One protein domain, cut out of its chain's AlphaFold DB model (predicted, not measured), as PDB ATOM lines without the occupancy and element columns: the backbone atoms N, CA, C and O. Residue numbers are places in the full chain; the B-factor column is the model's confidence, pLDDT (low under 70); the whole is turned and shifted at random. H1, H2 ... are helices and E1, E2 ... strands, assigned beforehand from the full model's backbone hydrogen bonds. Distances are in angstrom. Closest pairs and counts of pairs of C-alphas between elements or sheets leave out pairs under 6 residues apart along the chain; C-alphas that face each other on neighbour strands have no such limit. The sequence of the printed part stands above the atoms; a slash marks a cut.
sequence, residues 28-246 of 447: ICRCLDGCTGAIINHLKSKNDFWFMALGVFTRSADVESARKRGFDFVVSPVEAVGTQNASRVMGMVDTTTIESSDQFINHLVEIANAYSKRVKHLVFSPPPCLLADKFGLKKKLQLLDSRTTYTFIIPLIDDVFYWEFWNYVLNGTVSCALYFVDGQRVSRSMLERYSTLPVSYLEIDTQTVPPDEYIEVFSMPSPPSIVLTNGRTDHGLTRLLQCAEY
ATOM      1  N   ILE A  28     306.091 122.475 309.236       50.59
ATOM      2  CA  ILE A  28     307.487 122.697 308.857       50.59
ATOM      3  C   ILE A  28     307.629 122.306 307.388       50.59
ATOM      4  O   ILE A  28     307.591 121.128 307.031       50.59
ATOM      5  N   CYS A  29     307.764 123.310 306.524       49.97
ATOM      6  CA  CYS A  29     307.872 123.110 305.088       49.97
ATOM      7  C   CYS A  29     309.336 122.995 304.642       49.97
ATOM      8  O   CYS A  29     310.187 123.818 304.984       49.97
ATOM      9  N   ARG A  30     309.626 121.978 303.829       46.12
ATOM     10  CA  ARG A  30     310.919 121.751 303.180       46.12
ATOM     11  C   ARG A  30     310.745 121.803 301.670       46.12
ATOM     12  O   ARG A  30     309.851 121.166 301.117       46.12
ATOM     13  N   CYS A  31     311.607 122.554 300.995       48.41
ATOM     14  CA  CYS A  31     311.740 122.477 299.548       48.41
ATOM     15  C   CYS A  31     312.704 121.340 299.217       48.41
ATOM     16  O   CYS A  31     313.825 121.328 299.724       48.41
ATOM     17  N   LEU A  32     312.286 120.414 298.354       48.22
ATOM     18  CA  LEU A  32     313.128 119.289 297.926       48.22
ATOM     19  C   LEU A  32     314.388 119.743 297.162       48.22
ATOM     20  O   LEU A  32     315.368 119.009 297.126       48.22
ATOM     21  N   ASP A  33     314.380 120.967 296.625       50.19
ATOM     22  CA  ASP A  33     315.497 121.596 295.909       50.19
ATOM     23  C   ASP A  33     316.256 122.645 296.760       50.19
ATOM     24  O   ASP A  33     317.081 123.389 296.234       50.19
ATOM     25  N   GLY A  34     315.955 122.768 298.062       50.62
ATOM     26  CA  GLY A  34     316.619 123.724 298.968       50.62
ATOM     27  C   GLY A  34     316.291 125.206 298.722       50.62
ATOM     28  O   GLY A  34     316.931 126.082 299.296       50.62
ATOM     29  N   CYS A  35     315.300 125.516 297.880       56.56
ATOM     30  CA  CYS A  35     314.919 126.890 297.556       56.56
ATOM     31  C   CYS A  35     313.999 127.487 298.634       56.56
ATOM     32  O   CYS A  35     312.779 127.302 298.601       56.56
ATOM     33  N   THR A  36     314.565 128.248 299.572       57.56
ATOM     34  CA  THR A  36     313.809 128.907 300.649       57.56
ATOM     35  C   THR A  36     312.736 129.872 300.124       57.56
ATOM     36  O   THR A  36     311.633 129.927 300.663       57.56
ATOM     37  N   GLY A  37     312.998 130.572 299.012       59.25
ATOM     38  CA  GLY A  37     312.020 131.473 298.388       59.25
ATOM     39  C   GLY A  37     310.750 130.759 297.902       59.25
ATOM     40  O   GLY A  37     309.653 131.308 297.992       59.25
ATOM     41  N   ALA A  38     310.864 129.502 297.455       62.84
ATOM     42  CA  ALA A  38     309.706 128.693 297.072       62.84
ATOM     43  C   ALA A  38     308.861 128.275 298.289       62.84
ATOM     44  O   ALA A  38     307.639 128.184 298.181       62.84
ATOM     45  N   ILE A  39     309.493 128.066 299.450       61.91
ATOM     46  CA  ILE A  39     308.820 127.721 300.712       61.91
ATOM     47  C   ILE A  39     307.996 128.904 301.221       61.91
ATOM     48  O   ILE A  39     306.817 128.738 301.526       61.91
ATOM     49  N   ILE A  40     308.599 130.096 301.250       62.84
ATOM     50  CA  ILE A  40     307.946 131.336 301.699       62.84
ATOM     51  C   ILE A  40     306.729 131.647 300.815       62.84
ATOM     52  O   ILE A  40     305.633 131.879 301.323       62.84
ATOM     53  N   ASN A  41     306.888 131.568 299.490       66.81
ATOM     54  CA  ASN A  41     305.788 131.790 298.547       66.81
ATOM     55  C   ASN A  41     304.671 130.741 298.685       66.81
ATOM     56  O   ASN A  41     303.491 131.078 298.595       66.81
ATOM     57  N   HIS A  42     305.026 129.475 298.929       66.00
ATOM     58  CA  HIS A  42     304.050 128.412 299.159       66.00
ATOM     59  C   HIS A  42     303.248 128.642 300.446       66.00
ATOM     60  O   HIS A  42     302.031 128.479 300.446       66.00
ATOM     61  N   LEU A  43     303.895 129.059 301.532       62.03
ATOM     62  CA  LEU A  43     303.218 129.307 302.805       62.03
ATOM     63  C   LEU A  43     302.292 130.521 302.770       62.03
ATOM     64  O   LEU A  43     301.156 130.416 303.228       62.03
ATOM     65  N   LYS A  44     302.714 131.613 302.121       62.94
ATOM     66  CA  LYS A  44     301.851 132.775 301.853       62.94
ATOM     67  C   LYS A  44     300.592 132.405 301.059       62.94
ATOM     68  O   LYS A  44     299.554 133.021 301.244       62.94
ATOM     69  N   SER A  45     300.655 131.380 300.202       61.97
ATOM     70  CA  SER A  45     299.504 130.941 299.396       61.97
ATOM     71  C   SER A  45     298.448 130.133 300.164       61.97
ATOM     72  O   SER A  45     297.367 129.902 299.630       61.97
ATOM     73  N   LYS A  46     298.742 129.688 301.397       56.16
ATOM     74  CA  LYS A  46     297.843 128.825 302.181       56.16
ATOM     75  C   LYS A  46     296.845 129.569 303.081       56.16
ATOM     76  O   LYS A  46     296.063 128.888 303.721       56.16
ATOM     77  N   ASN A  47     296.840 130.908 303.112       52.72
ATOM     78  CA  ASN A  47     295.847 131.784 303.779       52.72
ATOM     79  C   ASN A  47     295.510 131.520 305.267       52.72
ATOM     80  O   ASN A  47     294.642 132.191 305.812       52.72
ATOM     81  N   ASP A  48     296.202 130.606 305.944       50.38
ATOM     82  CA  ASP A  48     295.904 130.246 307.336       50.38
ATOM     83  C   ASP A  48     296.580 131.165 308.382       50.38
ATOM     84  O   ASP A  48     296.284 131.043 309.567       50.38
ATOM     85  N   PHE A  49     297.501 132.052 307.974       53.09
ATOM     86  CA  PHE A  49     298.240 132.977 308.852       53.09
ATOM     87  C   PHE A  49     298.529 134.311 308.153       53.09
ATOM     88  O   PHE A  49     298.730 134.347 306.935       53.09
ATOM     89  N   TRP A  50     298.627 135.388 308.935       60.34
ATOM     90  CA  TRP A  50     299.180 136.660 308.476       60.34
ATOM     91  C   TRP A  50     300.710 136.558 308.427       60.34
ATOM     92  O   TRP A  50     301.327 135.935 309.293       60.34
ATOM     93  N   PHE A  51     301.322 137.134 307.386       68.50
ATOM     94  CA  PHE A  51     302.775 137.138 307.217       68.50
ATOM     95  C   PHE A  51     303.322 138.563 307.137       68.50
ATOM     96  O   PHE A  51     302.823 139.371 306.352       68.50
ATOM     97  N   MET A  52     304.392 138.836 307.885       77.62
ATOM     98  CA  MET A  52     305.214 140.036 307.712       77.62
ATOM     99  C   MET A  52     305.756 140.113 306.276       77.62
ATOM    100  O   MET A  52     306.142 139.100 305.681       77.62
ATOM    101  N   ALA A  53     305.811 141.322 305.713       86.12
ATOM    102  CA  ALA A  53     306.450 141.540 304.419       86.12
ATOM    103  C   ALA A  53     307.976 141.426 304.553       86.12
ATOM    104  O   ALA A  53     308.563 141.920 305.514       86.12
ATOM    105  N   LEU A  54     308.621 140.787 303.579       88.31
ATOM    106  CA  LEU A  54     310.051 140.499 303.577       88.31
ATOM    107  C   LEU A  54     310.768 141.330 302.506       88.31
ATOM    108  O   LEU A  54     310.503 141.182 301.315       88.31
ATOM    109  N   GLY A  55     311.709 142.170 302.914       91.88
ATOM    110  CA  GLY A  55     312.537 143.008 302.056       91.88
ATOM    111  C   GLY A  55     314.015 142.621 302.061       91.88
ATOM    112  O   GLY A  55     314.476 141.805 302.861       91.88
ATOM    113  N   VAL A  56     314.773 143.226 301.149       92.62
ATOM    114  CA  VAL A  56     316.232 143.064 301.048       92.62
ATOM    115  C   VAL A  56     316.888 144.351 300.558       92.62
ATOM    116  O   VAL A  56     316.324 145.063 299.722       92.62
ATOM    117  N   PHE A  57     318.094 144.634 301.045       92.31
ATOM    118  CA  PHE A  57     318.910 145.727 300.521       92.31
ATOM    119  C   PHE A  57     319.500 145.377 299.149       92.31
ATOM    120  O   PHE A  57     320.067 144.300 298.950       92.31
ATOM    121  N   THR A  58     319.394 146.292 298.182       90.50
ATOM    122  CA  THR A  58     319.973 146.118 296.839       90.50
ATOM    123  C   THR A  58     320.605 147.403 296.315       90.50
ATOM    124  O   THR A  58     320.293 148.499 296.770       90.50
ATOM    125  N   ARG A  59     321.500 147.275 295.328       89.38
ATOM    126  CA  ARG A  59     322.146 148.425 294.672       89.38
ATOM    127  C   ARG A  59     321.367 148.967 293.470       89.38
ATOM    128  O   ARG A  59     321.543 150.126 293.132       89.38
ATOM    129  N   SER A  60     320.557 148.141 292.807       85.75
ATOM    130  CA  SER A  60     319.981 148.444 291.485       85.75
ATOM    131  C   SER A  60     318.452 148.512 291.457       85.75
ATOM    132  O   SER A  60     317.879 148.490 290.373       85.75
ATOM    133  N   ALA A  61     317.790 148.547 292.624       86.00
ATOM    134  CA  ALA A  61     316.328 148.563 292.760       86.00
ATOM    135  C   ALA A  61     315.600 147.490 291.911       86.00
ATOM    136  O   ALA A  61     314.467 147.685 291.470       86.00
ATOM    137  N   ASP A  62     316.245 146.338 291.673       88.00
ATOM    138  CA  ASP A  62     315.707 145.258 290.836       88.00
ATOM    139  C   ASP A  62     314.711 144.397 291.629       88.00
ATOM    140  O   ASP A  62     315.044 143.362 292.219       88.00
ATOM    141  N   VAL A  63     313.459 144.855 291.634       87.94
ATOM    142  CA  VAL A  63     312.336 144.201 292.318       87.94
ATOM    143  C   VAL A  63     312.062 142.800 291.763       87.94
ATOM    144  O   VAL A  63     311.703 141.899 292.520       87.94
ATOM    145  N   GLU A  64     312.228 142.580 290.457       87.75
ATOM    146  CA  GLU A  64     311.870 141.304 289.825       87.75
ATOM    147  C   GLU A  64     312.866 140.201 290.203       87.75
ATOM    148  O   GLU A  64     312.478 139.070 290.514       87.75
ATOM    149  N   SER A  65     314.157 140.535 290.252       87.50
ATOM    150  CA  SER A  65     315.189 139.634 290.771       87.50
ATOM    151  C   SER A  65     314.978 139.311 292.254       87.50
ATOM    152  O   SER A  65     315.039 138.141 292.651       87.50
ATOM    153  N   ALA A  66     314.647 140.314 293.073       87.88
ATOM    154  CA  ALA A  66     314.340 140.113 294.491       87.88
ATOM    155  C   ALA A  66     313.105 139.211 294.689       87.88
ATOM    156  O   ALA A  66     313.140 138.261 295.477       87.88
ATOM    157  N   ARG A  67     312.050 139.412 293.893       87.00
ATOM    158  CA  ARG A  67     310.834 138.590 293.931       87.00
ATOM    159  C   ARG A  67     311.100 137.127 293.598       87.00
ATOM    160  O   ARG A  67     310.581 136.239 294.277       87.00
ATOM    161  N   LYS A  68     311.951 136.849 292.606       84.31
ATOM    162  CA  LYS A  68     312.377 135.473 292.276       84.31
ATOM    163  C   LYS A  68     313.085 134.776 293.442       84.31
ATOM    164  O   LYS A  68     313.069 133.551 293.513       84.31
ATOM    165  N   ARG A  69     313.665 135.544 294.369       82.88
ATOM    166  CA  ARG A  69     314.306 135.055 295.600       82.88
ATOM    167  C   ARG A  69     313.361 134.987 296.810       82.88
ATOM    168  O   ARG A  69     313.785 134.515 297.861       82.88
ATOM    169  N   GLY A  70     312.097 135.393 296.660       81.00
ATOM    170  CA  GLY A  70     311.074 135.343 297.711       81.00
ATOM    171  C   GLY A  70     310.885 136.640 298.507       81.00
ATOM    172  O   GLY A  70     310.202 136.607 299.528       81.00
ATOM    173  N   PHE A  71     311.467 137.758 298.063       86.94
ATOM    174  CA  PHE A  71     311.290 139.075 298.685       86.94
ATOM    175  C   PHE A  71     310.087 139.827 298.093       86.94
ATOM    176  O   PHE A  71     309.835 139.773 296.889       86.94
ATOM    177  N   ASP A  72     309.354 140.550 298.933       87.75
ATOM    178  CA  ASP A  72     308.171 141.335 298.568       87.75
ATOM    179  C   ASP A  72     308.522 142.740 298.052       87.75
ATOM    180  O   ASP A  72     307.796 143.288 297.211       87.75
ATOM    181  N   PHE A  73     309.619 143.317 298.555       92.19
ATOM    182  CA  PHE A  73     310.097 144.663 298.229       92.19
ATOM    183  C   PHE A  73     311.626 144.774 298.364       92.19
ATOM    184  O   PHE A  73     312.292 143.857 298.851       92.19
ATOM    185  N   VAL A  74     312.189 145.899 297.921       93.38
ATOM    186  CA  VAL A  74     313.623 146.202 298.050       93.38
ATOM    187  C   VAL A  74     313.848 147.547 298.729       93.38
ATOM    188  O   VAL A  74     313.069 148.483 298.543       93.38
ATOM    189  N   VAL A  75     314.941 147.648 299.481       95.12
ATOM    190  CA  VAL A  75     315.485 148.919 299.974       95.12
ATOM    191  C   VAL A  75     316.714 149.246 299.127       95.12
ATOM    192  O   VAL A  75     317.592 148.397 298.958       95.12
ATOM    193  N   SER A  76     316.761 150.401 298.469       93.88
ATOM    194  CA  SER A  76     317.823 150.713 297.489       93.88
ATOM    195  C   SER A  76     318.067 152.214 297.366       93.88
ATOM    196  O   SER A  76     317.125 152.961 297.618       93.88
ATOM    197  N   PRO A  77     319.270 152.668 296.955       94.88
ATOM    198  CA  PRO A  77     319.535 154.088 296.704       94.88
ATOM    199  C   PRO A  77     318.448 154.709 295.826       94.88
ATOM    200  O   PRO A  77     318.067 154.120 294.807       94.88
ATOM    201  N   VAL A  78     317.917 155.862 296.231       93.44
ATOM    202  CA  VAL A  78     316.768 156.492 295.563       93.44
ATOM    203  C   VAL A  78     317.076 156.838 294.097       93.44
ATOM    204  O   VAL A  78     316.204 156.752 293.230       93.44
ATOM    205  N   GLU A  79     318.341 157.113 293.786       91.62
ATOM    206  CA  GLU A  79     318.852 157.407 292.445       91.62
ATOM    207  C   GLU A  79     318.824 156.182 291.525       91.62
ATOM    208  O   GLU A  79     318.695 156.322 290.308       91.62
ATOM    209  N   ALA A  80     318.901 154.974 292.092       89.69
ATOM    210  CA  ALA A  80     318.812 153.727 291.338       89.69
ATOM    211  C   ALA A  80     317.366 153.388 290.929       89.69
ATOM    212  O   ALA A  80     317.142 152.431 290.183       89.69
ATOM    213  N   VAL A  81     316.368 154.148 291.401       86.62
ATOM    214  CA  VAL A  81     314.953 153.851 291.162       86.62
ATOM    215  C   VAL A  81     314.499 154.347 289.785       86.62
ATOM    216  O   VAL A  81     314.281 155.541 289.533       86.62
ATOM    217  N   GLY A  82     314.308 153.384 288.882       79.81
ATOM    218  CA  GLY A  82     313.750 153.597 287.548       79.81
ATOM    219  C   GLY A  82     312.251 153.934 287.539       79.81
ATOM    220  O   GLY A  82     311.610 154.155 288.563       79.81
ATOM    221  N   THR A  83     311.660 153.986 286.345       69.44
ATOM    222  CA  THR A  83     310.237 154.326 286.142       69.44
ATOM    223  C   THR A  83     309.273 153.152 286.349       69.44
ATOM    224  O   THR A  83     308.062 153.360 286.341       69.44
ATOM    225  N   GLN A  84     309.778 151.928 286.540       64.44
ATOM    226  CA  GLN A  84     308.972 150.709 286.657       64.44
ATOM    227  C   GLN A  84     308.883 150.228 288.118       64.44
ATOM    228  O   GLN A  84     309.883 150.211 288.826       64.44
ATOM    229  N   ASN A  85     307.688 149.814 288.559       61.41
ATOM    230  CA  ASN A  85     307.407 149.174 289.863       61.41
ATOM    231  C   ASN A  85     307.829 149.943 291.138       61.41
ATOM    232  O   ASN A  85     308.146 149.350 292.168       61.41
ATOM    233  N   ALA A  86     307.695 151.266 291.082       66.19
ATOM    234  CA  ALA A  86     307.780 152.243 292.172       66.19
ATOM    235  C   ALA A  86     307.195 151.827 293.542       66.19
ATOM    236  O   ALA A  86     307.732 152.168 294.591       66.19
ATOM    237  N   SER A  87     306.077 151.098 293.553       76.50
ATOM    238  CA  SER A  87     305.344 150.755 294.781       76.50
ATOM    239  C   SER A  87     306.014 149.688 295.653       76.50
ATOM    240  O   SER A  87     305.538 149.434 296.755       76.50
ATOM    241  N   ARG A  88     307.093 149.049 295.178       87.19
ATOM    242  CA  ARG A  88     307.824 147.979 295.886       87.19
ATOM    243  C   ARG A  88     309.264 148.363 296.229       87.19
ATOM    244  O   ARG A  88     310.097 147.486 296.460       87.19
ATOM    245  N   VAL A  89     309.558 149.660 296.231       91.56
ATOM    246  CA  VAL A  89     310.882 150.190 296.543       91.56
ATOM    247  C   VAL A  89     310.781 151.186 297.690       91.56
ATOM    248  O   VAL A  89     310.017 152.150 297.617       91.56
ATOM    249  N   MET A  90     311.586 150.968 298.727       94.50
ATOM    250  CA  MET A  90     311.920 151.993 299.712       94.50
ATOM    251  C   MET A  90     313.216 152.679 299.259       94.50
ATOM    252  O   MET A  90     314.253 152.025 299.118       94.50
ATOM    253  N   GLY A  91     313.138 153.978 298.969       95.06
ATOM    254  CA  GLY A  91     314.257 154.766 298.450       95.06
ATOM    255  C   GLY A  91     315.170 155.240 299.572       95.06
ATOM    256  O   GLY A  91     314.758 156.032 300.415       95.06
ATOM    257  N   MET A  92     316.406 154.763 299.580       95.94
ATOM    258  CA  MET A  92     317.426 155.164 300.535       95.94
ATOM    259  C   MET A  92     318.033 156.499 300.114       95.94
ATOM    260  O   MET A  92     318.514 156.624 298.987       95.94
ATOM    261  N   VAL A  93     317.989 157.475 301.015       96.81
ATOM    262  CA  VAL A  93     318.521 158.823 300.799       96.81
ATOM    263  C   VAL A  93     319.872 158.943 301.494       96.81
ATOM    264  O   VAL A  93     320.002 158.570 302.662       96.81
ATOM    265  N   ASP A  94     320.872 159.456 300.779       95.31
ATOM    266  CA  ASP A  94     322.176 159.774 301.358       95.31
ATOM    267  C   ASP A  94     322.086 161.065 302.181       95.31
ATOM    268  O   ASP A  94     321.687 162.116 301.689       95.31
ATOM    269  N   THR A  95     322.445 160.976 303.457       95.31
ATOM    270  CA  THR A  95     322.393 162.088 304.412       95.31
ATOM    271  C   THR A  95     323.771 162.420 304.991       95.31
ATOM    272  O   THR A  95     323.873 163.213 305.928       95.31
ATOM    273  N   THR A  96     324.844 161.841 304.443       93.38
ATOM    274  CA  THR A  96     326.210 161.939 304.992       93.38
ATOM    275  C   THR A  96     326.785 163.356 304.999       93.38
ATOM    276  O   THR A  96     327.612 163.671 305.850       93.38
ATOM    277  N   THR A  97     326.339 164.222 304.088       93.88
ATOM    278  CA  THR A  97     326.811 165.611 303.941       93.88
ATOM    279  C   THR A  97     325.972 166.633 304.715       93.88
ATOM    280  O   THR A  97     326.213 167.834 304.611       93.88
ATOM    281  N   ILE A  98     324.970 166.186 305.479       96.44
ATOM    282  CA  ILE A  98     324.023 167.063 306.173       96.44
ATOM    283  C   ILE A  98     324.585 167.525 307.523       96.44
ATOM    284  O   ILE A  98     324.786 166.727 308.439       96.44
ATOM    285  N   GLU A  99     324.738 168.838 307.688       95.19
ATOM    286  CA  GLU A  99     325.342 169.444 308.885       95.19
ATOM    287  C   GLU A  99     324.320 170.153 309.788       95.19
ATOM    288  O   GLU A  99     324.619 170.486 310.934       95.19
ATOM    289  N   SER A 100     323.089 170.362 309.311       95.69
ATOM    290  CA  SER A 100     322.024 171.015 310.083       95.69
ATOM    291  C   SER A 100     320.637 170.440 309.795       95.69
ATOM    292  O   SER A 100     320.380 169.869 308.734       95.69
ATOM    293  N   SER A 101     319.699 170.653 310.722       94.31
ATOM    294  CA  SER A 101     318.306 170.227 310.543       94.31
ATOM    295  C   SER A 101     317.567 170.987 309.434       94.31
ATOM    296  O   SER A 101     316.629 170.438 308.869       94.31
ATOM    297  N   ASP A 102     317.978 172.208 309.073       95.25
ATOM    298  CA  ASP A 102     317.394 172.925 307.924       95.25
ATOM    299  C   ASP A 102     317.856 172.335 306.593       95.25
ATOM    300  O   ASP A 102     317.032 172.073 305.716       95.25
ATOM    301  N   GLN A 103     319.158 172.052 306.465       96.44
ATOM    302  CA  GLN A 103     319.691 171.340 305.301       96.44
ATOM    303  C   GLN A 103     319.012 169.981 305.130       96.44
ATOM    304  O   GLN A 103     318.602 169.643 304.024       96.44
ATOM    305  N   PHE A 104     318.833 169.239 306.227       96.44
ATOM    306  CA  PHE A 104     318.160 167.944 306.216       96.44
ATOM    307  C   PHE A 104     316.754 168.018 305.608       96.44
ATOM    308  O   PHE A 104     316.415 167.249 304.711       96.44
ATOM    309  N   ILE A 105     315.934 168.958 306.082       95.75
ATOM    310  CA  ILE A 105     314.536 169.073 305.653       95.75
ATOM    311  C   ILE A 105     314.450 169.532 304.203       95.75
ATOM    312  O   ILE A 105     313.701 168.934 303.433       95.75
ATOM    313  N   ASN A 106     315.242 170.532 303.810       96.31
ATOM    314  CA  ASN A 106     315.292 170.988 302.421       96.31
ATOM    315  C   ASN A 106     315.686 169.843 301.481       96.31
ATOM    316  O   ASN A 106     315.012 169.614 300.479       96.31
ATOM    317  N   HIS A 107     316.698 169.059 301.862       96.31
ATOM    318  CA  HIS A 107     317.140 167.909 301.084       96.31
ATOM    319  C   HIS A 107     316.037 166.847 300.934       96.31
ATOM    320  O   HIS A 107     315.755 166.389 299.824       96.31
ATOM    321  N   LEU A 108     315.339 166.495 302.020       95.25
ATOM    322  CA  LEU A 108     314.225 165.544 301.953       95.25
ATOM    323  C   LEU A 108     313.058 166.050 301.099       95.25
ATOM    324  O   LEU A 108     312.443 165.256 300.386       95.25
ATOM    325  N   VAL A 109     312.743 167.347 301.153       94.88
ATOM    326  CA  VAL A 109     311.698 167.959 300.318       94.88
ATOM    327  C   VAL A 109     312.083 167.901 298.838       94.88
ATOM    328  O   VAL A 109     311.252 167.535 298.003       94.88
ATOM    329  N   GLU A 110     313.334 168.210 298.501       95.00
ATOM    330  CA  GLU A 110     313.852 168.122 297.132       95.00
ATOM    331  C   GLU A 110     313.753 166.695 296.580       95.00
ATOM    332  O   GLU A 110     313.172 166.485 295.508       95.00
ATOM    333  N   ILE A 111     314.235 165.703 297.337       94.31
ATOM    334  CA  ILE A 111     314.177 164.288 296.945       94.31
ATOM    335  C   ILE A 111     312.726 163.811 296.837       94.31
ATOM    336  O   ILE A 111     312.340 163.221 295.823       94.31
ATOM    337  N   ALA A 112     311.882 164.101 297.829       92.25
ATOM    338  CA  ALA A 112     310.476 163.706 297.796       92.25
ATOM    339  C   ALA A 112     309.760 164.282 296.566       92.25
ATOM    340  O   ALA A 112     309.010 163.564 295.906       92.25
ATOM    341  N   ASN A 113     310.038 165.531 296.186       91.62
ATOM    342  CA  ASN A 113     309.467 166.137 294.984       91.62
ATOM    343  C   ASN A 113     309.992 165.485 293.695       91.62
ATOM    344  O   ASN A 113     309.186 165.090 292.841       91.62
ATOM    345  N   ALA A 114     311.312 165.311 293.574       91.50
ATOM    346  CA  ALA A 114     311.965 164.732 292.397       91.50
ATOM    347  C   ALA A 114     311.543 163.274 292.125       91.50
ATOM    348  O   ALA A 114     311.451 162.838 290.967       91.50
ATOM    349  N   TYR A 115     311.244 162.521 293.185       89.50
ATOM    350  CA  TYR A 115     310.877 161.107 293.110       89.50
ATOM    351  C   TYR A 115     309.410 160.827 293.451       89.50
ATOM    352  O   TYR A 115     308.998 159.673 293.397       89.50
ATOM    353  N   SER A 116     308.578 161.849 293.676       84.81
ATOM    354  CA  SER A 116     307.168 161.735 294.109       84.81
ATOM    355  C   SER A 116     306.293 160.791 293.273       84.81
ATOM    356  O   SER A 116     305.324 160.225 293.786       84.81
ATOM    357  N   LYS A 117     306.596 160.616 291.981       82.94
ATOM    358  CA  LYS A 117     305.882 159.695 291.073       82.94
ATOM    359  C   LYS A 117     306.373 158.244 291.155       82.94
ATOM    360  O   LYS A 117     305.670 157.353 290.690       82.94
ATOM    361  N   ARG A 118     307.573 158.017 291.697       85.00
ATOM    362  CA  ARG A 118     308.318 156.747 291.663       85.00
ATOM    363  C   ARG A 118     308.619 156.156 293.038       85.00
ATOM    364  O   ARG A 118     308.854 154.963 293.131       85.00
ATOM    365  N   VAL A 119     308.641 156.959 294.092       88.12
ATOM    366  CA  VAL A 119     308.948 156.499 295.446       88.12
ATOM    367  C   VAL A 119     307.981 157.178 296.399       88.12
ATOM    368  O   VAL A 119     307.803 158.393 296.356       88.12
ATOM    369  N   LYS A 120     307.319 156.369 297.224       89.00
ATOM    370  CA  LYS A 120     306.388 156.829 298.266       89.00
ATOM    371  C   LYS A 120     306.924 156.614 299.674       89.00
ATOM    372  O   LYS A 120     306.291 157.034 300.631       89.00
ATOM    373  N   HIS A 121     308.081 155.971 299.792       92.94
ATOM    374  CA  HIS A 121     308.694 155.617 301.059       92.94
ATOM    375  C   HIS A 121     310.189 155.899 300.976       92.94
ATOM    376  O   HIS A 121     310.896 155.251 300.205       92.94
ATOM    377  N   LEU A 122     310.652 156.887 301.737       95.44
ATOM    378  CA  LEU A 122     312.059 157.251 301.844       95.44
ATOM    379  C   LEU A 122     312.625 156.757 303.173       95.44
ATOM    380  O   LEU A 122     311.979 156.894 304.212       95.44
ATOM    381  N   VAL A 123     313.828 156.194 303.133       96.38
ATOM    382  CA  VAL A 123     314.544 155.686 304.310       96.38
ATOM    383  C   VAL A 123     315.917 156.341 304.397       96.38
ATOM    384  O   VAL A 123     316.536 156.615 303.369       96.38
ATOM    385  N   PHE A 124     316.406 156.613 305.602       95.81
ATOM    386  CA  PHE A 124     317.698 157.280 305.780       95.81
ATOM    387  C   PHE A 124     318.242 157.097 307.192       95.81
ATOM    388  O   PHE A 124     317.489 157.000 308.159       95.81
ATOM    389  N   SER A 125     319.569 157.111 307.315       94.69
ATOM    390  CA  SER A 125     320.227 157.203 308.620       94.69
ATOM    391  C   SER A 125     320.152 158.645 309.141       94.69
ATOM    392  O   SER A 125     320.330 159.576 308.349       94.69
ATOM    393  N   PRO A 126     319.886 158.875 310.440       94.62
ATOM    394  CA  PRO A 126     319.863 160.218 311.008       94.62
ATOM    395  C   PRO A 126     321.275 160.826 311.047       94.62
ATOM    396  O   PRO A 126     322.164 160.246 311.676       94.62
ATOM    397  N   PRO A 127     321.499 162.014 310.458       94.44
ATOM    398  CA  PRO A 127     322.722 162.776 310.690       94.44
ATOM    399  C   PRO A 127     322.900 163.116 312.179       94.44
ATOM    400  O   PRO A 127     321.913 163.464 312.838       94.44
ATOM    401  N   PRO A 128     324.135 163.113 312.720       92.69
ATOM    402  CA  PRO A 128     324.382 163.407 314.136       92.69
ATOM    403  C   PRO A 128     323.833 164.763 314.600       92.69
ATOM    404  O   PRO A 128     323.384 164.895 315.737       92.69
ATOM    405  N   CYS A 129     323.807 165.761 313.710       93.00
ATOM    406  CA  CYS A 129     323.298 167.104 313.998       93.00
ATOM    407  C   CYS A 129     321.810 167.127 314.396       93.00
ATOM    408  O   CYS A 129     321.367 168.070 315.051       93.00
ATOM    409  N   LEU A 130     321.035 166.093 314.042       94.19
ATOM    410  CA  LEU A 130     319.610 166.014 314.367       94.19
ATOM    411  C   LEU A 130     319.350 165.650 315.830       94.19
ATOM    412  O   LEU A 130     318.299 166.002 316.365       94.19
ATOM    413  N   LEU A 131     320.293 164.971 316.487       91.56
ATOM    414  CA  LEU A 131     320.111 164.454 317.847       91.56
ATOM    415  C   LEU A 131     320.230 165.541 318.931       91.56
ATOM    416  O   LEU A 131     319.890 165.295 320.086       91.56
ATOM    417  N   ALA A 132     320.677 166.747 318.569       90.62
ATOM    418  CA  ALA A 132     320.901 167.845 319.509       90.62
ATOM    419  C   ALA A 132     319.612 168.563 319.961       90.62
ATOM    420  O   ALA A 132     319.565 169.083 321.072       90.62
ATOM    421  N   ASP A 133     318.567 168.601 319.124       92.25
ATOM    422  CA  ASP A 133     317.325 169.336 319.406       92.25
ATOM    423  C   ASP A 133     316.085 168.580 318.903       92.25
ATOM    424  O   ASP A 133     315.604 168.772 317.781       92.25
ATOM    425  N   LYS A 134     315.520 167.736 319.776       94.25
ATOM    426  CA  LYS A 134     314.298 166.972 319.474       94.25
ATOM    427  C   LYS A 134     313.067 167.852 319.243       94.25
ATOM    428  O   LYS A 134     312.173 167.464 318.492       94.25
ATOM    429  N   PHE A 135     312.999 169.023 319.879       95.25
ATOM    430  CA  PHE A 135     311.848 169.924 319.785       95.25
ATOM    431  C   PHE A 135     311.832 170.640 318.437       95.25
ATOM    432  O   PHE A 135     310.815 170.619 317.733       95.25
ATOM    433  N   GLY A 136     312.973 171.213 318.051       94.94
ATOM    434  CA  GLY A 136     313.165 171.809 316.736       94.94
ATOM    435  C   GLY A 136     312.982 170.786 315.621       94.94
ATOM    436  O   GLY A 136     312.250 171.063 314.667       94.94
ATOM    437  N   LEU A 137     313.551 169.583 315.765       94.94
ATOM    438  CA  LEU A 137     313.387 168.510 314.783       94.94
ATOM    439  C   LEU A 137     311.913 168.144 314.573       94.94
ATOM    440  O   LEU A 137     311.445 168.156 313.436       94.94
ATOM    441  N   LYS A 138     311.153 167.893 315.651       95.00
ATOM    442  CA  LYS A 138     309.722 167.559 315.554       95.00
ATOM    443  C   LYS A 138     308.929 168.639 314.822       95.00
ATOM    444  O   LYS A 138     308.123 168.321 313.952       95.00
ATOM    445  N   LYS A 139     309.164 169.914 315.152       94.56
ATOM    446  CA  LYS A 139     308.493 171.044 314.493       94.56
ATOM    447  C   LYS A 139     308.824 171.098 313.002       94.56
ATOM    448  O   LYS A 139     307.935 171.319 312.187       94.56
ATOM    449  N   LYS A 140     310.087 170.886 312.638       94.44
ATOM    450  CA  LYS A 140     310.531 170.931 311.242       94.44
ATOM    451  C   LYS A 140     310.027 169.745 310.416       94.44
ATOM    452  O   LYS A 140     309.656 169.932 309.265       94.44
ATOM    453  N   LEU A 141     309.933 168.549 310.999       94.19
ATOM    454  CA  LEU A 141     309.381 167.368 310.324       94.19
ATOM    455  C   LEU A 141     307.907 167.534 309.920       94.19
ATOM    456  O   LEU A 141     307.467 166.892 308.972       94.19
ATOM    457  N   GLN A 142     307.153 168.424 310.575       91.19
ATOM    458  CA  GLN A 142     305.780 168.764 310.169       91.19
ATOM    459  C   GLN A 142     305.706 169.481 308.812       91.19
ATOM    460  O   GLN A 142     304.619 169.600 308.254       91.19
ATOM    461  N   LEU A 143     306.837 169.964 308.283       90.50
ATOM    462  CA  LEU A 143     306.923 170.591 306.961       90.50
ATOM    463  C   LEU A 143     306.983 169.563 305.821       90.50
ATOM    464  O   LEU A 143     306.851 169.940 304.657       90.50
ATOM    465  N   LEU A 144     307.216 168.286 306.136       91.00
ATOM    466  CA  LEU A 144     307.291 167.221 305.144       91.00
ATOM    467  C   LEU A 144     305.898 166.856 304.608       91.00
ATOM    468  O   LEU A 144     304.892 166.920 305.311       91.00
ATOM    469  N   ASP A 145     305.847 166.467 303.336       84.75
ATOM    470  CA  ASP A 145     304.604 166.166 302.629       84.75
ATOM    471  C   ASP A 145     304.014 164.814 303.060       84.75
ATOM    472  O   ASP A 145     304.691 163.790 303.050       84.75
ATOM    473  N   SER A 146     302.717 164.775 303.367       86.62
ATOM    474  CA  SER A 146     302.051 163.568 303.878       86.62
ATOM    475  C   SER A 146     301.850 162.448 302.848       86.62
ATOM    476  O   SER A 146     301.425 161.355 303.222       86.62
ATOM    477  N   ARG A 147     302.145 162.670 301.556       87.94
ATOM    478  CA  ARG A 147     302.051 161.635 300.505       87.94
ATOM    479  C   ARG A 147     303.280 160.727 300.467       87.94
ATOM    480  O   ARG A 147     303.290 159.787 299.668       87.94
ATOM    481  N   THR A 148     304.307 161.032 301.260       89.88
ATOM    482  CA  THR A 148     305.541 160.252 301.374       89.88
ATOM    483  C   THR A 148     305.730 159.817 302.821       89.88
ATOM    484  O   THR A 148     305.615 160.625 303.737       89.88
ATOM    485  N   THR A 149     306.032 158.541 303.028       91.88
ATOM    486  CA  THR A 149     306.468 158.026 304.327       91.88
ATOM    487  C   THR A 149     307.964 158.258 304.474       91.88
ATOM    488  O   THR A 149     308.733 157.949 303.558       91.88
ATOM    489  N   TYR A 150     308.378 158.771 305.627       95.81
ATOM    490  CA  TYR A 150     309.775 159.062 305.936       95.81
ATOM    491  C   TYR A 150     310.227 158.193 307.104       95.81
ATOM    492  O   TYR A 150     309.625 158.245 308.174       95.81
ATOM    493  N   THR A 151     311.279 157.401 306.921       96.62
ATOM    494  CA  THR A 151     311.709 156.415 307.915       96.62
ATOM    495  C   THR A 151     313.157 156.619 308.317       96.62
ATOM    496  O   THR A 151     314.068 156.477 307.502       96.62
ATOM    497  N   PHE A 152     313.366 156.881 309.602       97.62
ATOM    498  CA  PHE A 152     314.697 156.919 310.191       97.62
ATOM    499  C   PHE A 152     315.205 155.507 310.476       97.62
ATOM    500  O   PHE A 152     314.557 154.762 311.204       97.62
ATOM    501  N   ILE A 153     316.373 155.155 309.952       96.69
ATOM    502  CA  ILE A 153     317.090 153.924 310.293       96.69
ATOM    503  C   ILE A 153     317.871 154.186 311.579       96.69
ATOM    504  O   ILE A 153     318.831 154.958 311.575       96.69
ATOM    505  N   ILE A 154     317.437 153.593 312.689       96.56
ATOM    506  CA  ILE A 154     317.981 153.870 314.021       96.56
ATOM    507  C   ILE A 154     318.408 152.577 314.723       96.56
ATOM    508  O   ILE A 154     317.768 151.539 314.546       96.56
ATOM    509  N   PRO A 155     319.474 152.621 315.539       94.81
ATOM    510  CA  PRO A 155     319.898 151.466 316.307       94.81
ATOM    511  C   PRO A 155     318.866 151.112 317.383       94.81
ATOM    512  O   PRO A 155     318.309 151.982 318.066       94.81
ATOM    513  N   LEU A 156     318.648 149.812 317.549       92.31
ATOM    514  CA  LEU A 156     317.946 149.226 318.679       92.31
ATOM    515  C   LEU A 156     318.950 149.042 319.823       92.31
ATOM    516  O   LEU A 156     319.798 148.152 319.764       92.31
ATOM    517  N   ILE A 157     318.876 149.904 320.841       93.62
ATOM    518  CA  ILE A 157     319.829 149.945 321.963       93.62
ATOM    519  C   ILE A 157     319.109 150.012 323.307       93.62
ATOM    520  O   ILE A 157     317.975 150.474 323.403       93.62
ATOM    521  N   ASP A 158     319.781 149.567 324.365       93.62
ATOM    522  CA  ASP A 158     319.253 149.570 325.736       93.62
ATOM    523  C   ASP A 158     319.416 150.964 326.391       93.62
ATOM    524  O   ASP A 158     320.083 151.120 327.411       93.62
ATOM    525  N   ASP A 159     318.862 152.004 325.754       95.19
ATOM    526  CA  ASP A 159     318.941 153.404 326.199       95.19
ATOM    527  C   ASP A 159     317.556 154.073 326.188       95.19
ATOM    528  O   ASP A 159     316.942 154.306 325.140       95.19
ATOM    529  N   VAL A 160     317.066 154.412 327.385       93.50
ATOM    530  CA  VAL A 160     315.754 155.041 327.582       93.50
ATOM    531  C   VAL A 160     315.701 156.453 326.997       93.50
ATOM    532  O   VAL A 160     314.691 156.800 326.391       93.50
ATOM    533  N   PHE A 161     316.756 157.262 327.129       94.69
ATOM    534  CA  PHE A 161     316.765 158.639 326.619       94.69
ATOM    535  C   PHE A 161     316.768 158.665 325.092       94.69
ATOM    536  O   PHE A 161     316.112 159.513 324.478       94.69
ATOM    537  N   TYR A 162     317.463 157.707 324.479       95.38
ATOM    538  CA  TYR A 162     317.445 157.534 323.035       95.38
ATOM    539  C   TYR A 162     316.057 157.116 322.536       95.38
ATOM    540  O   TYR A 162     315.529 157.710 321.592       95.38
ATOM    541  N   TRP A 163     315.409 156.157 323.208       95.19
ATOM    542  CA  TRP A 163     314.020 155.806 322.903       95.19
ATOM    543  C   TRP A 163     313.067 156.996 323.102       95.19
ATOM    544  O   TRP A 163     312.240 157.266 322.232       95.19
ATOM    545  N   GLU A 164     313.196 157.755 324.194       94.19
ATOM    546  CA  GLU A 164     312.365 158.935 324.473       94.19
ATOM    547  C   GLU A 164     312.510 160.020 323.406       94.19
ATOM    548  O   GLU A 164     311.529 160.693 323.071       94.19
ATOM    549  N   PHE A 165     313.720 160.208 322.871       96.25
ATOM    550  CA  PHE A 165     313.963 161.111 321.752       96.25
ATOM    551  C   PHE A 165     313.083 160.723 320.560       96.25
ATOM    552  O   PHE A 165     312.300 161.543 320.076       96.25
ATOM    553  N   TRP A 166     313.151 159.464 320.125       95.69
ATOM    554  CA  TRP A 166     312.406 158.996 318.957       95.69
ATOM    555  C   TRP A 166     310.905 158.899 319.216       95.69
ATOM    556  O   TRP A 166     310.121 159.341 318.380       95.69
ATOM    557  N   ASN A 167     310.484 158.443 320.395       93.25
ATOM    558  CA  ASN A 167     309.076 158.445 320.790       93.25
ATOM    559  C   ASN A 167     308.474 159.859 320.764       93.25
ATOM    560  O   ASN A 167     307.311 160.042 320.415       93.25
ATOM    561  N   TYR A 168     309.268 160.881 321.105       93.56
ATOM    562  CA  TYR A 168     308.828 162.268 321.014       93.56
ATOM    563  C   TYR A 168     308.748 162.768 319.566       93.56
ATOM    564  O   TYR A 168     307.803 163.485 319.223       93.56
ATOM    565  N   VAL A 169     309.746 162.443 318.741       94.38
ATOM    566  CA  VAL A 169     309.925 162.985 317.384       94.38
ATOM    567  C   VAL A 169     308.983 162.345 316.359       94.38
ATOM    568  O   VAL A 169     308.447 163.057 315.509       94.38
ATOM    569  N   LEU A 170     308.776 161.030 316.430       92.56
ATOM    570  CA  LEU A 170     308.008 160.262 315.447       92.56
ATOM    571  C   LEU A 170     306.491 160.504 315.577       92.56
ATOM    572  O   LEU A 170     305.984 160.791 316.663       92.56
ATOM    573  N   ASN A 171     305.752 160.416 314.464       80.06
ATOM    574  CA  ASN A 171     304.322 160.778 314.424       80.06
ATOM    575  C   ASN A 171     303.473 160.013 313.381       80.06
ATOM    576  O   ASN A 171     302.429 160.504 312.956       80.06
ATOM    577  N   GLY A 172     303.902 158.824 312.956       72.50
ATOM    578  CA  GLY A 172     303.178 157.981 311.993       72.50
ATOM    579  C   GLY A 172     303.564 158.264 310.539       72.50
ATOM    580  O   GLY A 172     304.005 157.348 309.854       72.50
ATOM    581  N   THR A 173     303.482 159.521 310.080       82.12
ATOM    582  CA  THR A 173     304.044 159.934 308.769       82.12
ATOM    583  C   THR A 173     305.568 159.831 308.771       82.12
ATOM    584  O   THR A 173     306.181 159.428 307.779       82.12
ATOM    585  N   VAL A 174     306.167 160.166 309.913       92.69
ATOM    586  CA  VAL A 174     307.567 159.893 310.212       92.69
ATOM    587  C   VAL A 174     307.635 158.650 311.091       92.69
ATOM    588  O   VAL A 174     307.129 158.647 312.219       92.69
ATOM    589  N   SER A 175     308.250 157.603 310.556       94.38
ATOM    590  CA  SER A 175     308.410 156.290 311.169       94.38
ATOM    591  C   SER A 175     309.886 155.967 311.421       94.38
ATOM    592  O   SER A 175     310.780 156.771 311.135       94.38
ATOM    593  N   CYS A 176     310.161 154.786 311.967       95.69
ATOM    594  CA  CYS A 176     311.524 154.294 312.141       95.69
ATOM    595  C   CYS A 176     311.698 152.874 311.605       95.69
ATOM    596  O   CYS A 176     310.744 152.110 311.477       95.69
ATOM    597  N   ALA A 177     312.932 152.540 311.271       95.56
ATOM    598  CA  ALA A 177     313.404 151.190 311.073       95.56
ATOM    599  C   ALA A 177     314.446 150.898 312.143       95.56
ATOM    600  O   ALA A 177     315.243 151.777 312.476       95.56
ATOM    601  N   LEU A 178     314.415 149.693 312.696       94.31
ATOM    602  CA  LEU A 178     315.284 149.311 313.803       94.31
ATOM    603  C   LEU A 178     316.313 148.303 313.315       94.31
ATOM    604  O   LEU A 178     315.931 147.266 312.775       94.31
ATOM    605  N   TYR A 179     317.595 148.585 313.533       91.69
ATOM    606  CA  TYR A 179     318.671 147.627 313.281       91.69
ATOM    607  C   TYR A 179     319.350 147.201 314.579       91.69
ATOM    608  O   TYR A 179     319.465 147.977 315.531       91.69
ATOM    609  N   PHE A 180     319.807 145.953 314.614       86.75
ATOM    610  CA  PHE A 180     320.537 145.401 315.751       86.75
ATOM    611  C   PHE A 180     321.994 145.847 315.708       86.75
ATOM    612  O   PHE A 180     322.643 145.774 314.667       86.75
ATOM    613  N   VAL A 181     322.515 146.288 316.851       85.81
ATOM    614  CA  VAL A 181     323.932 146.627 316.982       85.81
ATOM    615  C   VAL A 181     324.710 145.367 317.349       85.81
ATOM    616  O   VAL A 181     324.427 144.730 318.366       85.81
ATOM    617  N   ASP A 182     325.701 145.009 316.532       81.88
ATOM    618  CA  ASP A 182     326.509 143.807 316.740       81.88
ATOM    619  C   ASP A 182     327.124 143.763 318.146       81.88
ATOM    620  O   ASP A 182     327.744 144.714 318.625       81.88
ATOM    621  N   GLY A 183     326.947 142.624 318.821       79.69
ATOM    622  CA  GLY A 183     327.469 142.391 320.169       79.69
ATOM    623  C   GLY A 183     326.691 143.074 321.299       79.69
ATOM    624  O   GLY A 183     327.044 142.872 322.461       79.69
ATOM    625  N   GLN A 184     325.628 143.830 321.002       85.25
ATOM    626  CA  GLN A 184     324.779 144.457 322.016       85.25
ATOM    627  C   GLN A 184     323.471 143.683 322.192       85.25
ATOM    628  O   GLN A 184     322.795 143.324 321.230       85.25
ATOM    629  N   ARG A 185     323.105 143.421 323.449       84.50
ATOM    630  CA  ARG A 185     321.796 142.865 323.810       84.50
ATOM    631  C   ARG A 185     320.883 143.992 324.264       84.50
ATOM    632  O   ARG A 185     321.346 144.907 324.938       84.50
ATOM    633  N   VAL A 186     319.599 143.880 323.942       88.75
ATOM    634  CA  VAL A 186     318.572 144.825 324.390       88.75
ATOM    635  C   VAL A 186     317.614 144.110 325.324       88.75
ATOM    636  O   VAL A 186     317.097 143.040 324.999       88.75
ATOM    637  N   SER A 187     317.401 144.683 326.508       89.94
ATOM    638  CA  SER A 187     316.482 144.133 327.496       89.94
ATOM    639  C   SER A 187     315.051 144.023 326.955       89.94
ATOM    640  O   SER A 187     314.582 144.871 326.195       89.94
ATOM    641  N   ARG A 188     314.299 143.015 327.418       87.00
ATOM    642  CA  ARG A 188     312.879 142.849 327.058       87.00
ATOM    643  C   ARG A 188     312.047 144.109 327.329       87.00
ATOM    644  O   ARG A 188     311.196 144.457 326.525       87.00
ATOM    645  N   SER A 189     312.326 144.816 328.428       87.94
ATOM    646  CA  SER A 189     311.640 146.074 328.753       87.94
ATOM    647  C   SER A 189     311.895 147.158 327.704       87.94
ATOM    648  O   SER A 189     310.976 147.901 327.361       87.94
ATOM    649  N   MET A 190     313.114 147.239 327.161       91.56
ATOM    650  CA  MET A 190     313.403 148.153 326.062       91.56
ATOM    651  C   MET A 190     312.771 147.699 324.749       91.56
ATOM    652  O   MET A 190     312.245 148.544 324.032       91.56
ATOM    653  N   LEU A 191     312.713 146.399 324.455       90.12
ATOM    654  CA  LEU A 191     311.983 145.904 323.279       90.12
ATOM    655  C   LEU A 191     310.505 146.298 323.312       90.12
ATOM    656  O   LEU A 191     309.989 146.804 322.320       90.12
ATOM    657  N   GLU A 192     309.853 146.151 324.467       88.94
ATOM    658  CA  GLU A 192     308.462 146.580 324.667       88.94
ATOM    659  C   GLU A 192     308.296 148.099 324.495       88.94
ATOM    660  O   GLU A 192     307.264 148.569 324.027       88.94
ATOM    661  N   ARG A 193     309.309 148.906 324.833       91.75
ATOM    662  CA  ARG A 193     309.293 150.351 324.558       91.75
ATOM    663  C   ARG A 193     309.413 150.623 323.067       91.75
ATOM    664  O   ARG A 193     308.607 151.372 322.518       91.75
ATOM    665  N   TYR A 194     310.381 150.016 322.391       92.62
ATOM    666  CA  TYR A 194     310.566 150.194 320.951       92.62
ATOM    667  C   TYR A 194     309.367 149.701 320.136       92.62
ATOM    668  O   TYR A 194     309.060 150.315 319.116       92.62
ATOM    669  N   SER A 195     308.637 148.677 320.595       88.75
ATOM    670  CA  SER A 195     307.412 148.220 319.923       88.75
ATOM    671  C   SER A 195     306.277 149.247 319.946       88.75
ATOM    672  O   SER A 195     305.367 149.166 319.129       88.75
ATOM    673  N   THR A 196     306.351 150.263 320.814       89.00
ATOM    674  CA  THR A 196     305.415 151.399 320.805       89.00
ATOM    675  C   THR A 196     305.741 152.490 319.787       89.00
ATOM    676  O   THR A 196     304.939 153.407 319.603       89.00
ATOM    677  N   LEU A 197     306.900 152.422 319.124       91.81
ATOM    678  CA  LEU A 197     307.242 153.351 318.049       91.81
ATOM    679  C   LEU A 197     306.508 152.962 316.752       91.81
ATOM    680  O   LEU A 197     306.175 151.794 316.553       91.81
ATOM    681  N   PRO A 198     306.298 153.902 315.814       91.00
ATOM    682  CA  PRO A 198     305.852 153.566 314.464       91.00
ATOM    683  C   PRO A 198     306.996 152.875 313.702       91.00
ATOM    684  O   PRO A 198     307.746 153.525 312.970       91.00
ATOM    685  N   VAL A 199     307.175 151.569 313.909       91.69
ATOM    686  CA  VAL A 199     308.236 150.776 313.271       91.69
ATOM    687  C   VAL A 199     307.771 150.297 311.894       91.69
ATOM    688  O   VAL A 199     306.818 149.536 311.777       91.69
ATOM    689  N   SER A 200     308.449 150.728 310.832       91.88
ATOM    690  CA  SER A 200     308.183 150.285 309.459       91.88
ATOM    691  C   SER A 200     308.838 148.945 309.141       91.88
ATOM    692  O   SER A 200     308.215 148.105 308.489       91.88
ATOM    693  N   TYR A 201     310.085 148.740 309.576       91.75
ATOM    694  CA  TYR A 201     310.768 147.459 309.425       91.75
ATOM    695  C   TYR A 201     311.845 147.204 310.482       91.75
ATOM    696  O   TYR A 201     312.379 148.135 311.082       91.75
ATOM    697  N   LEU A 202     312.169 145.927 310.678       90.69
ATOM    698  CA  LEU A 202     313.343 145.467 311.416       90.69
ATOM    699  C   LEU A 202     314.421 145.031 310.420       90.69
ATOM    700  O   LEU A 202     314.145 144.234 309.518       90.69
ATOM    701  N   GLU A 203     315.640 145.534 310.574       90.12
ATOM    702  CA  GLU A 203     316.807 145.060 309.832       90.12
ATOM    703  C   GLU A 203     317.400 143.848 310.531       90.12
ATOM    704  O   GLU A 203     317.780 143.930 311.696       90.12
ATOM    705  N   ILE A 204     317.485 142.725 309.825       82.75
ATOM    706  CA  ILE A 204     317.935 141.460 310.402       82.75
ATOM    707  C   ILE A 204     319.102 140.905 309.602       82.75
ATOM    708  O   ILE A 204     319.012 140.699 308.387       82.75
ATOM    709  N   ASP A 205     320.173 140.579 310.322       79.38
ATOM    710  CA  ASP A 205     321.172 139.628 309.861       79.38
ATOM    711  C   ASP A 205     320.881 138.254 310.480       79.38
ATOM    712  O   ASP A 205     320.999 138.038 311.688       79.38
ATOM    713  N   THR A 206     320.494 137.307 309.624       69.19
ATOM    714  CA  THR A 206     320.152 135.931 310.010       69.19
ATOM    715  C   THR A 206     321.325 135.141 310.596       69.19
ATOM    716  O   THR A 206     321.112 134.054 311.124       69.19
ATOM    717  N   GLN A 207     322.560 135.649 310.515       70.81
ATOM    718  CA  GLN A 207     323.743 134.980 311.069       70.81
ATOM    719  C   GLN A 207     324.094 135.424 312.490       70.81
ATOM    720  O   GLN A 207     324.772 134.674 313.193       70.81
ATOM    721  N   THR A 208     323.662 136.613 312.914       66.81
ATOM    722  CA  THR A 208     324.097 137.216 314.184       66.81
ATOM    723  C   THR A 208     322.972 137.347 315.208       66.81
ATOM    724  O   THR A 208     323.240 137.260 316.408       66.81
ATOM    725  N   VAL A 209     321.715 137.488 314.773       58.16
ATOM    726  CA  VAL A 209     320.574 137.736 315.667       58.16
ATOM    727  C   VAL A 209     319.685 136.492 315.747       58.16
ATOM    728  O   VAL A 209     319.168 136.073 314.713       58.16
ATOM    729  N   PRO A 210     319.454 135.892 316.934       60.00
ATOM    730  CA  PRO A 210     318.415 134.882 317.108       60.00
ATOM    731  C   PRO A 210     317.053 135.588 317.033       60.00
ATOM    732  O   PRO A 210     316.687 136.296 317.973       60.00
ATOM    733  N   PRO A 211     316.300 135.468 315.928       60.59
ATOM    734  CA  PRO A 211     315.241 136.432 315.660       60.59
ATOM    735  C   PRO A 211     313.972 136.151 316.477       60.59
ATOM    736  O   PRO A 211     313.134 137.037 316.611       60.59
ATOM    737  N   ASP A 212     313.855 134.953 317.062       65.00
ATOM    738  CA  ASP A 212     312.684 134.510 317.825       65.00
ATOM    739  C   ASP A 212     312.418 135.429 319.039       65.00
ATOM    740  O   ASP A 212     311.286 135.848 319.248       65.00
ATOM    741  N   GLU A 213     313.452 135.817 319.802       64.12
ATOM    742  CA  GLU A 213     313.286 136.611 321.038       64.12
ATOM    743  C   GLU A 213     312.813 138.051 320.771       64.12
ATOM    744  O   GLU A 213     312.080 138.636 321.568       64.12
ATOM    745  N   TYR A 214     313.219 138.623 319.638       72.38
ATOM    746  CA  TYR A 214     312.962 140.021 319.310       72.38
ATOM    747  C   TYR A 214     311.679 140.189 318.505       72.38
ATOM    748  O   TYR A 214     310.876 141.068 318.810       72.38
ATOM    749  N   ILE A 215     311.466 139.335 317.501       71.56
ATOM    750  CA  ILE A 215     310.320 139.443 316.595       71.56
ATOM    751  C   ILE A 215     309.010 139.229 317.350       71.56
ATOM    752  O   ILE A 215     308.060 139.966 317.096       71.56
ATOM    753  N   GLU A 216     308.976 138.324 318.335       74.06
ATOM    754  CA  GLU A 216     307.785 138.088 319.160       74.06
ATOM    755  C   GLU A 216     307.232 139.370 319.808       74.06
ATOM    756  O   GLU A 216     306.014 139.514 319.922       74.06
ATOM    757  N   VAL A 217     308.095 140.323 320.180       78.25
ATOM    758  CA  VAL A 217     307.682 141.590 320.811       78.25
ATOM    759  C   VAL A 217     307.089 142.583 319.801       78.25
ATOM    760  O   VAL A 217     306.247 143.401 320.167       78.25
ATOM    761  N   PHE A 218     307.491 142.511 318.529       77.94
ATOM    762  CA  PHE A 218     307.030 143.409 317.460       77.94
ATOM    763  C   PHE A 218     305.872 142.838 316.631       77.94
ATOM    764  O   PHE A 218     305.391 143.501 315.715       77.94
ATOM    765  N   SER A 219     305.411 141.620 316.919       65.75
ATOM    766  CA  SER A 219     304.454 140.888 316.077       65.75
ATOM    767  C   SER A 219     303.069 141.526 315.928       65.75
ATOM    768  O   SER A 219     302.270 141.028 315.136       65.75
ATOM    769  N   MET A 220     302.769 142.604 316.653       64.56
ATOM    770  CA  MET A 220     301.450 143.227 316.745       64.56
ATOM    771  C   MET A 220     301.601 144.748 316.931       64.56
ATOM    772  O   MET A 220     302.611 145.160 317.492       64.56
ATOM    773  N   PRO A 221     300.650 145.598 316.493       56.47
ATOM    774  CA  PRO A 221     299.354 145.274 315.909       56.47
ATOM    775  C   PRO A 221     299.426 145.241 314.371       56.47
ATOM    776  O   PRO A 221     298.793 144.422 313.714       56.47
ATOM    777  N   SER A 222     300.232 146.132 313.793       68.19
ATOM    778  CA  SER A 222     300.677 146.103 312.409       68.19
ATOM    779  C   SER A 222     302.150 145.721 312.462       68.19
ATOM    780  O   SER A 222     302.986 146.586 312.728       68.19
ATOM    781  N   PRO A 223     302.467 144.424 312.341       77.06
ATOM    782  CA  PRO A 223     303.833 143.974 312.505       77.06
ATOM    783  C   PRO A 223     304.743 144.651 311.474       77.06
ATOM    784  O   PRO A 223     304.352 144.776 310.305       77.06
ATOM    785  N   PRO A 224     305.952 145.082 311.875       86.44
ATOM    786  CA  PRO A 224     306.888 145.695 310.954       86.44
ATOM    787  C   PRO A 224     307.282 144.698 309.865       86.44
ATOM    788  O   PRO A 224     307.255 143.479 310.049       86.44
ATOM    789  N   SER A 225     307.692 145.218 308.711       89.00
ATOM    790  CA  SER A 225     308.331 144.370 307.705       89.00
ATOM    791  C   SER A 225     309.686 143.868 308.220       89.00
ATOM    792  O   SER A 225     310.298 144.476 309.093       89.00
ATOM    793  N   ILE A 226     310.203 142.787 307.654       88.62
ATOM    794  CA  ILE A 226     311.564 142.315 307.929       88.62
ATOM    795  C   ILE A 226     312.433 142.638 306.724       88.62
ATOM    796  O   ILE A 226     312.070 142.271 305.611       88.62
ATOM    797  N   VAL A 227     313.581 143.284 306.909       91.06
ATOM    798  CA  VAL A 227     314.545 143.551 305.831       91.06
ATOM    799  C   VAL A 227     315.845 142.816 306.118       91.06
ATOM    800  O   VAL A 227     316.474 143.030 307.149       91.06
ATOM    801  N   LEU A 228     316.265 141.950 305.195       88.12
ATOM    802  CA  LEU A 228     317.509 141.197 305.350       88.12
ATOM    803  C   LEU A 228     318.705 141.983 304.819       88.12
ATOM    804  O   LEU A 228     318.731 142.369 303.645       88.12
ATOM    805  N   THR A 229     319.729 142.131 305.655       84.44
ATOM    806  CA  THR A 229     320.995 142.790 305.293       84.44
ATOM    807  C   THR A 229     321.866 141.893 304.410       84.44
ATOM    808  O   THR A 229     322.403 142.330 303.394       84.44
ATOM    809  N   ASN A 230     321.941 140.599 304.733       77.38
ATOM    810  CA  ASN A 230     322.756 139.614 304.014       77.38
ATOM    811  C   ASN A 230     322.026 138.959 302.814       77.38
ATOM    812  O   ASN A 230     322.628 138.213 302.035       77.38
ATOM    813  N   GLY A 231     320.716 139.208 302.668       73.69
ATOM    814  CA  GLY A 231     319.855 138.659 301.616       73.69
ATOM    815  C   GLY A 231     319.710 137.130 301.607       73.69
ATOM    816  O   GLY A 231     319.237 136.577 300.605       73.69
ATOM    817  N   ARG A 232     320.125 136.434 302.671       73.06
ATOM    818  CA  ARG A 232     320.045 134.974 302.802       73.06
ATOM    819  C   ARG A 232     318.766 134.583 303.529       73.06
ATOM    820  O   ARG A 232     318.537 134.996 304.657       73.06
ATOM    821  N   THR A 233     317.965 133.743 302.892       68.62
ATOM    822  CA  THR A 233     316.744 133.182 303.472       68.62
ATOM    823  C   THR A 233     317.004 131.748 303.935       68.62
ATOM    824  O   THR A 233     317.525 130.933 303.171       68.62
ATOM    825  N   ASP A 234     316.609 131.412 305.164       67.44
ATOM    826  CA  ASP A 234     316.647 130.045 305.701       67.44
ATOM    827  C   ASP A 234     315.263 129.564 306.185       67.44
ATOM    828  O   ASP A 234     314.260 130.280 306.115       67.44
ATOM    829  N   HIS A 235     315.191 128.312 306.642       62.97
ATOM    830  CA  HIS A 235     313.951 127.722 307.151       62.97
ATOM    831  C   HIS A 235     313.450 128.372 308.454       62.97
ATOM    832  O   HIS A 235     312.244 128.348 308.698       62.97
ATOM    833  N   GLY A 236     314.335 128.948 309.274       63.09
ATOM    834  CA  GLY A 236     313.977 129.619 310.527       63.09
ATOM    835  C   GLY A 236     313.201 130.911 310.274       63.09
ATOM    836  O   GLY A 236     312.167 131.143 310.900       63.09
ATOM    837  N   LEU A 237     313.605 131.673 309.253       67.56
ATOM    838  CA  LEU A 237     312.948 132.913 308.815       67.56
ATOM    839  C   LEU A 237     311.449 132.745 308.533       67.56
ATOM    840  O   LEU A 237     310.650 133.648 308.739       67.56
ATOM    841  N   THR A 238     311.041 131.572 308.070       63.91
ATOM    842  CA  THR A 238     309.648 131.320 307.700       63.91
ATOM    843  C   THR A 238     308.711 131.279 308.912       63.91
ATOM    844  O   THR A 238     307.566 131.719 308.816       63.91
ATOM    845  N   ARG A 239     309.193 130.776 310.055       65.06
ATOM    846  CA  ARG A 239     308.453 130.796 311.325       65.06
ATOM    847  C   ARG A 239     308.329 132.222 311.859       65.06
ATOM    848  O   ARG A 239     307.287 132.593 312.375       65.06
ATOM    849  N   LEU A 240     309.379 133.010 311.668       64.00
ATOM    850  CA  LEU A 240     309.496 134.387 312.139       64.00
ATOM    851  C   LEU A 240     308.560 135.357 311.427       64.00
ATOM    852  O   LEU A 240     308.137 136.345 312.005       64.00
ATOM    853  N   LEU A 241     308.217 135.068 310.174       68.75
ATOM    854  CA  LEU A 241     307.287 135.902 309.424       68.75
ATOM    855  C   LEU A 241     305.828 135.689 309.840       68.75
ATOM    856  O   LEU A 241     304.995 136.471 309.403       68.75
ATOM    857  N   GLN A 242     305.496 134.658 310.627       70.50
ATOM    858  CA  GLN A 242     304.123 134.423 311.079       70.50
ATOM    859  C   GLN A 242     303.743 135.429 312.166       70.50
ATOM    860  O   GLN A 242     304.406 135.511 313.198       70.50
ATOM    861  N   CYS A 243     302.643 136.146 311.964       67.44
ATOM    862  CA  CYS A 243     302.061 137.023 312.974       67.44
ATOM    863  C   CYS A 243     300.628 136.600 313.317       67.44
ATOM    864  O   CYS A 243     299.935 135.942 312.533       67.44
ATOM    865  N   ALA A 244     300.203 136.945 314.534       63.28
ATOM    866  CA  ALA A 244     298.829 136.738 314.970       63.28
ATOM    867  C   ALA A 244     297.898 137.776 314.321       63.28
ATOM    868  O   ALA A 244     298.335 138.800 313.800       63.28
ATOM    869  N   GLU A 245     296.599 137.494 314.328       63.97
ATOM    870  CA  GLU A 245     295.594 138.448 313.863       63.97
ATOM    871  C   GLU A 245     295.512 139.644 314.815       63.97
ATOM    872  O   GLU A 245     295.425 139.451 316.030       63.97
ATOM    873  N   TYR A 246     295.523 140.863 314.257       66.19
ATOM    874  CA  TYR A 246     295.315 142.116 314.993       66.19
ATOM    875  C   TYR A 246     294.110 141.982 315.933       66.19
ATOM    876  O   TYR A 246     292.992 141.750 315.479       66.19
TER     877      TYR A 246
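This is residues 28 to 246 of the 447 residues of the protein "PRMT5 domain-containing protein" of Meyerozyma guilliermondii (strain ATCC 6260 / CBS 566 / DSM 6381 / JCM 1539 / NBRC 10279 / NRRL Y-324) (UniProt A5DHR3). Eight parallel strands, E2 to E9, stand side by side in a closed barrel, and helices H2, H3, H6 and H8 pack on its outside. At one end of the longest axis E1, H1 and H9 gather outside the barrel; H4 and H5 lie towards the other end. The printed part has 219 residues of mixed class, with nine named helices and nine named strands in the order E1 H1 E2 H2 E3 E4 H3 E5 H4 H5 E6 H6 E7 H7 E8 H8 E9 H9. It is compact, with a radius of gyration of the C-alphas of 17.5 A, and spans 55 by 43 by 31 A.

Begin at E1, residues 29 to 31, which pairs with no named strand; its closest C-alphas to H1, residues 36 to 44, are those of Cys 31 and Ile 39, 6.1 A apart. H1 is not on the barrel. The ring starts with E2, residues 54 to 57, and its parallel neighbour E3, residues 73 to 77, where N 75 and O 56 are 2.9 A apart, within hydrogen-bond range like each N and O pair named below between neighbour strands. H2, residues 63 to 68, lies outside the barrel at a height over the sheet of 9.2 A, only just over E3, with 3 C-alphas. At E4, residues 89 to 92, find N 92 and O 76 of E3, 2.8 A apart. E5, residues 121 to 124, follows with N 123 and O 91, 2.9 A. H3, residues 101 to 115, lies outside over E5, slantwise at 37 degrees on the local plane. H4, residues 128 to 132, and H5, residues 134 to 141, are not on the barrel. H4 is close to H3 but not clearly touching, Ser 101 and Leu 130 having the closest C-alphas, 5.8 A; H5 touches residues 101 to 105 of H3 alone, closest at the C-alphas of Ser 101 and Leu 137, 6.7 A. E6, residues 149 to 156, is the parallel neighbour of E5, with N 151 and O 122 2.8 A apart, and of E7, residues 174 to 180, with N 177 and O 152 2.8 A apart. H6, residues 160 to 169, lies outside, along E6 at 0 degrees on the local plane, and touches H5, the C-alphas of Lys 138 and Val 169 being closest at 4.9 A. H7, residues 188 to 194, is only just on the barrel, with 5 pairs of C-alphas within 10 A. E8, residues 199 to 204, has N 200 and O 176 of E7 2.8 A apart. H8, residues 211 to 218, lies outside over E8, along it at 4 degrees on the local plane. E9, residues 225 to 228, has N 227 and O 202 of E8 2.8 A apart, and N 55 and O 226, 2.7 A, close the ring to E2. H9, residues 235 to 240, is not on the barrel; it only just touches H1, with 3 pairs of C-alphas within 8 A, Ile 40 and Thr 238 closest at 6.2 A. Six strand-helix-strand units, parallel neighbour strands with helices between, have right-handed crossovers: E2 to E3, E4 to E5, E5 to E6, E6 to E7, E7 to E8 and E8 to E9. Every O i to N i+4 pair is within range in H1, H2, H3, H5, H6 and H7, but 0 of 1 in H4, 1 of 4 in H8 and 1 of 2 in H9; O i to N i+3 gives 1 of 2 in H4 and 3 of 5 in H8.

Find C-alpha 29 at (307.872, 123.110, 305.088), where E1 begins. From C-alpha 101 at (318.306, 170.227, 310.543), H3 runs 21.0 A. E6 measures 20.4 A, E7 20.2 A and H6 14.2 A. H9 ends at C-alpha 240, (309.496, 134.387, 312.139).

Look to Leu 32 and Gly 136 for the two C-alphas farthest apart, 55.8 A. The printed part has no cut, and its one long link is E3 to E4. The mean pLDDT of the printed part is 83.0; 52 residues are under 70, among them 28 to 51 and 233 to 241.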